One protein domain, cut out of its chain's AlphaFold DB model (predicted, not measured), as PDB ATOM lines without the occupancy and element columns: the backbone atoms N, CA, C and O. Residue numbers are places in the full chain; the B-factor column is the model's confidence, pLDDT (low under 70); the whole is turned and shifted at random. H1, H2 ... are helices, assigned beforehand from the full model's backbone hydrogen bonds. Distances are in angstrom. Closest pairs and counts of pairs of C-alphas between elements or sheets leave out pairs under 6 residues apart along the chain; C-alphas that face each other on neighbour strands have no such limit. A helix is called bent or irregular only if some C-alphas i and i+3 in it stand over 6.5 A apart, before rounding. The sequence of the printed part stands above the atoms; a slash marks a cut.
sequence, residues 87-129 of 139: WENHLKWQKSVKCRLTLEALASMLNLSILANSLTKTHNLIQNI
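This is residues 87 to 129 of the 139 residues of the protein "(rape) hypothetical protein" of Brassica napus (UniProt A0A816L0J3). One long helix, H2, makes nearly the whole length of the model, and a short helix, H1, is set at an angle at its first end, so that the two meet at a corner like a bent stick with one long and one short arm. No other part packs on H2 along its length. The printed part has 43 residues with two named helices, H1 then H2 along the chain, and no named strand; the class is all helix. The whole is extended, with a radius of gyration of the C-alphas of 17.8 A, and its outline is a rod that spans 58 by 16 by 6 A.

H2 holds residues 97 to 129, 33 residues, and measures 48.3 A from first to last C-alpha. It begins at C-alpha 97 at (215.350, 156.431, 32.801) and ends at C-alpha 129 at (246.870, 192.425, 39.193). H1 holds residues 87 to 95, from C-alpha 87 at (223.041, 141.603, 39.210) to Lys 95, 12.5 A.

H1 and H2 are close but not clearly touching, with 2 pairs of C-alphas within 8 A. Their closest C-alphas are those of Trp 93 and Cys 99, 6.2 A apart. Their lines stand at a steep tilt of 63 degrees, and they run the same way. A tight link of one residue, Ser 96, joins them. In H1 and H2 every O i to N i+4 pair is within hydrogen-bond range.

The two C-alphas farthest apart are those of Glu 88 and Ile 129, 57.7 A. Residues 87 to 129 stand free: no C-alpha 8 or more residues away along the chain lies within 10 A. The printed part has no cut and no long link. The mean pLDDT of the printed part is 93.1, and no printed residue is under 70.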
ATOM      1  N   TRP A  87     222.548 141.302  40.556       93.81
ATOM      2  CA  TRP A  87     223.041 141.603  39.210       93.81
ATOM      3  C   TRP A  87     221.921 141.976  38.241       93.81
ATOM      4  O   TRP A  87     222.039 142.957  37.501       93.81
ATOM      5  N   GLU A  88     220.823 141.226  38.241       95.44
ATOM      6  CA  GLU A  88     219.672 141.529  37.393       95.44
ATOM      7  C   GLU A  88     219.019 142.859  37.771       95.44
ATOM      8  O   GLU A  88     218.668 143.655  36.894       95.44
ATOM      9  N   ASN A  89     218.906 143.147  39.066       94.56
ATOM     10  CA  ASN A  89     218.383 144.418  39.554       94.56
ATOM     11  C   ASN A  89     219.297 145.590  39.188       94.56
ATOM     12  O   ASN A  89     218.808 146.629  38.729       94.56
ATOM     13  N   HIS A  90     220.615 145.411  39.282       94.69
ATOM     14  CA  HIS A  90     221.583 146.394  38.805       94.69
ATOM     15  C   HIS A  90     221.422 146.670  37.301       94.69
ATOM     16  O   HIS A  90     221.347 147.829  36.887       94.69
ATOM     17  N   LEU A  91     221.279 145.625  36.483       95.12
ATOM     18  CA  LEU A  91     221.066 145.749  35.036       95.12
ATOM     19  C   LEU A  91     219.749 146.461  34.694       95.12
ATOM     20  O   LEU A  91     219.710 147.301  33.788       95.12
ATOM     21  N   LYS A  92     218.664 146.154  35.415       96.06
ATOM     22  CA  LYS A  92     217.372 146.845  35.268       96.06
ATOM     23  C   LYS A  92     217.502 148.326  35.626       96.06
ATOM     24  O   LYS A  92     217.026 149.175  34.872       96.06
ATOM     25  N   TRP A  93     218.184 148.651  36.727       96.75
ATOM     26  CA  TRP A  93     218.446 150.037  37.112       96.75
ATOM     27  C   TRP A  93     219.275 150.765  36.053       96.75
ATOM     28  O   TRP A  93     218.877 151.847  35.626       96.75
ATOM     29  N   GLN A  94     220.359 150.156  35.566       95.69
ATOM     30  CA  GLN A  94     221.243 150.745  34.558       95.69
ATOM     31  C   GLN A  94     220.483 151.140  33.284       95.69
ATOM     32  O   GLN A  94     220.739 152.201  32.716       95.69
ATOM     33  N   LYS A  95     219.519 150.315  32.853       96.56
ATOM     34  CA  LYS A  95     218.677 150.570  31.670       96.56
ATOM     35  C   LYS A  95     217.514 151.533  31.931       96.56
ATOM     36  O   LYS A  95     216.836 151.941  30.990       96.56
ATOM     37  N   SER A  96     217.253 151.888  33.187       97.50
ATOM     38  CA  SER A  96     216.133 152.754  33.549       97.50
ATOM     39  C   SER A  96     216.388 154.222  33.188       97.50
ATOM     40  O   SER A  96     217.518 154.717  33.206       97.50
ATOM     41  N   VAL A  97     215.303 154.965  32.954       96.69
ATOM     42  CA  VAL A  97     215.350 156.431  32.801       96.69
ATOM     43  C   VAL A  97     215.911 157.097  34.059       96.69
ATOM     44  O   VAL A  97     216.644 158.077  33.968       96.69
ATOM     45  N   LYS A  98     215.634 156.527  35.239       95.81
ATOM     46  CA  LYS A  98     216.124 157.042  36.520       95.81
ATOM     47  C   LYS A  98     217.655 157.062  36.581       95.81
ATOM     48  O   LYS A  98     218.216 158.058  37.027       95.81
ATOM     49  N   CYS A  99     218.326 156.012  36.097       97.25
ATOM     50  CA  CYS A  99     219.789 155.976  36.003       97.25
ATOM     51  C   CYS A  99     220.314 157.113  35.117       97.25
ATOM     52  O   CYS A  99     221.151 157.897  35.559       97.25
ATOM     53  N   ARG A 100     219.748 157.270  33.914       96.88
ATOM     54  CA  ARG A 100     220.135 158.344  32.986       96.88
ATOM     55  C   ARG A 100     220.007 159.734  33.603       96.88
ATOM     56  O   ARG A 100     220.967 160.492  33.563       96.88
ATOM     57  N   LEU A 101     218.855 160.044  34.201       97.25
ATOM     58  CA  LEU A 101     218.621 161.341  34.843       97.25
ATOM     59  C   LEU A 101     219.593 161.585  36.001       97.25
ATOM     60  O   LEU A 101     220.106 162.687  36.160       97.25
ATOM     61  N   THR A 102     219.881 160.545  36.787       96.44
ATOM     62  CA  THR A 102     220.847 160.640  37.890       96.44
ATOM     63  C   THR A 102     222.248 160.954  37.361       96.44
ATOM     64  O   THR A 102     222.920 161.834  37.891       96.44
ATOM     65  N   LEU A 103     222.679 160.280  36.290       95.69
ATOM     66  CA  LEU A 103     223.979 160.526  35.663       95.69
ATOM     67  C   LEU A 103     224.070 161.922  35.033       95.69
ATOM     68  O   LEU A 103     225.090 162.587  35.180       95.69
ATOM     69  N   GLU A 104     223.010 162.388  34.375       96.31
ATOM     70  CA  GLU A 104     222.950 163.724  33.772       96.31
ATOM     71  C   GLU A 104     222.987 164.838  34.830       96.31
ATOM     72  O   GLU A 104     223.712 165.827  34.676       96.31
ATOM     73  N   ALA A 105     222.280 164.650  35.947       96.25
ATOM     74  CA  ALA A 105     222.340 165.557  37.088       96.25
ATOM     75  C   ALA A 105     223.752 165.609  37.693       96.25
ATOM     76  O   ALA A 105     224.296 166.694  37.891       96.25
ATOM     77  N   LEU A 106     224.382 164.449  37.920       96.25
ATOM     78  CA  LEU A 106     225.755 164.379  38.434       96.25
ATOM     79  C   LEU A 106     226.763 165.031  37.477       96.25
ATOM     80  O   LEU A 106     227.628 165.787  37.921       96.25
ATOM     81  N   ALA A 107     226.635 164.804  36.168       95.69
ATOM     82  CA  ALA A 107     227.477 165.448  35.163       95.69
ATOM     83  C   ALA A 107     227.308 166.977  35.170       95.69
ATOM     84  O   ALA A 107     228.293 167.716  35.122       95.69
ATOM     85  N   SER A 108     226.071 167.461  35.298       95.69
ATOM     86  CA  SER A 108     225.774 168.895  35.390       95.69
ATOM     87  C   SER A 108     226.368 169.521  36.653       95.69
ATOM     88  O   SER A 108     226.973 170.590  36.585       95.69
ATOM     89  N   MET A 109     226.266 168.835  37.796       95.88
ATOM     90  CA  MET A 109     226.875 169.277  39.054       95.88
ATOM     91  C   MET A 109     228.400 169.373  38.952       95.88
ATOM     92  O   MET A 109     228.989 170.358  39.401       95.88
ATOM     93  N   LEU A 110     229.046 168.385  38.327       94.75
ATOM     94  CA  LEU A 110     230.489 168.411  38.091       94.75
ATOM     95  C   LEU A 110     230.885 169.593  37.199       94.75
ATOM     96  O   LEU A 110     231.790 170.344  37.561       94.75
ATOM     97  N   ASN A 111     230.175 169.823  36.095       93.19
ATOM     98  CA  ASN A 111     230.441 170.956  35.203       93.19
ATOM     99  C   ASN A 111     230.280 172.307  35.912       93.19
ATOM    100  O   ASN A 111     231.128 173.187  35.758       93.19
ATOM    101  N   LEU A 112     229.240 172.456  36.737       93.56
ATOM    102  CA  LEU A 112     229.042 173.661  37.541       93.56
ATOM    103  C   LEU A 112     230.202 173.876  38.521       93.56
ATOM    104  O   LEU A 112     230.698 174.994  38.650       93.56
ATOM    105  N   SER A 113     230.677 172.809  39.171       93.06
ATOM    106  CA  SER A 113     231.818 172.891  40.092       93.06
ATOM    107  C   SER A 113     233.114 173.301  39.384       93.06
ATOM    108  O   SER A 113     233.861 174.138  39.889       93.06
ATOM    109  N   ILE A 114     233.359 172.783  38.177       92.44
ATOM    110  CA  ILE A 114     234.527 173.140  37.363       92.44
ATOM    111  C   ILE A 114     234.457 174.616  36.962       92.44
ATOM    112  O   ILE A 114     235.450 175.336  37.085       92.44
ATOM    113  N   LEU A 115     233.282 175.083  36.530       91.69
ATOM    114  CA  LEU A 115     233.070 176.483  36.173       91.69
ATOM    115  C   LEU A 115     233.287 177.410  37.375       91.69
ATOM    116  O   LEU A 115     233.985 178.415  37.247       91.69
ATOM    117  N   ALA A 116     232.757 177.055  38.548       90.19
ATOM    118  CA  ALA A 116     232.942 177.820  39.780       90.19
ATOM    119  C   ALA A 116     234.424 177.903  40.192       90.19
ATOM    120  O   ALA A 116     234.926 178.977  40.535       90.19
ATOM    121  N   ASN A 117     235.158 176.794  40.091       91.50
ATOM    122  CA  ASN A 117     236.595 176.760  40.371       91.50
ATOM    123  C   ASN A 117     237.402 177.603  39.369       91.50
ATOM    124  O   ASN A 117     238.362 178.277  39.741       91.50
ATOM    125  N   SER A 118     237.006 177.605  38.095       91.06
ATOM    126  CA  SER A 118     237.612 178.476  37.084       91.06
ATOM    127  C   SER A 118     237.343 179.956  37.381       91.06
ATOM    128  O   SER A 118     238.273 180.761  37.415       91.06
ATOM    129  N   LEU A 119     236.090 180.312  37.686       91.31
ATOM    130  CA  LEU A 119     235.690 181.687  37.985       91.31
ATOM    131  C   LEU A 119     236.430 182.238  39.207       91.31
ATOM    132  O   LEU A 119     237.014 183.317  39.143       91.31
ATOM    133  N   THR A 120     236.480 181.478  40.299       90.38
ATOM    134  CA  THR A 120     237.229 181.869  41.505       90.38
ATOM    135  C   THR A 120     238.717 182.058  41.215       90.38
ATOM    136  O   THR A 120     239.305 183.049  41.648       90.38
ATOM    137  N   LYS A 121     239.325 181.180  40.409       91.75
ATOM    138  CA  LYS A 121     240.716 181.338  39.965       91.75
ATOM    139  C   LYS A 121     240.924 182.629  39.167       91.75
ATOM    140  O   LYS A 121     241.906 183.328  39.410       91.75
ATOM    141  N   THR A 122     240.012 182.966  38.253       88.56
ATOM    142  CA  THR A 122     240.091 184.225  37.489       88.56
ATOM    143  C   THR A 122     239.902 185.452  38.373       88.56
ATOM    144  O   THR A 122     240.678 186.396  38.261       88.56
ATOM    145  N   HIS A 123     238.946 185.417  39.303       88.00
ATOM    146  CA  HIS A 123     238.722 186.494  40.261       88.00
ATOM    147  C   HIS A 123     239.985 186.759  41.086       88.00
ATOM    148  O   HIS A 123     240.449 187.892  41.157       88.00
ATOM    149  N   ASN A 124     240.602 185.708  41.630       88.69
ATOM    150  CA  ASN A 124     241.835 185.837  42.405       88.69
ATOM    151  C   ASN A 124     243.000 186.382  41.566       88.69
ATOM    152  O   ASN A 124     243.774 187.197  42.055       88.69
ATOM    153  N   LEU A 125     243.117 185.981  40.294       89.44
ATOM    154  CA  LEU A 125     244.132 186.531  39.393       89.44
ATOM    155  C   LEU A 125     243.928 188.034  39.159       89.44
ATOM    156  O   LEU A 125     244.895 188.785  39.210       89.44
ATOM    157  N   ILE A 126     242.687 188.474  38.943       86.50
ATOM    158  CA  ILE A 126     242.360 189.891  38.735       86.50
ATOM    159  C   ILE A 126     242.680 190.712  39.990       86.50
ATOM    160  O   ILE A 126     243.318 191.757  39.878       86.50
ATOM    161  N   GLN A 127     242.315 190.219  41.177       82.75
ATOM    162  CA  GLN A 127     242.628 190.889  42.447       82.75
ATOM    163  C   GLN A 127     244.140 191.013  42.695       82.75
ATOM    164  O   GLN A 127     244.581 191.984  43.295       82.75
ATOM    165  N   ASN A 128     244.946 190.073  42.191       81.00
ATOM    166  CA  ASN A 128     246.407 190.135  42.296       81.00
ATOM    167  C   ASN A 128     247.065 191.102  41.291       81.00
ATOM    168  O   ASN A 128     248.241 191.421  41.449       81.00
ATOM    169  N   ILE A 129     246.350 191.529  40.243       83.56
ATOM    170  CA  ILE A 129     246.870 192.425  39.193       83.56
ATOM    171  C   ILE A 129     246.401 193.873  39.413       83.56
ATOM    172  O   ILE A 129     247.091 194.807  39.002       83.56
TER     173      ILE A 129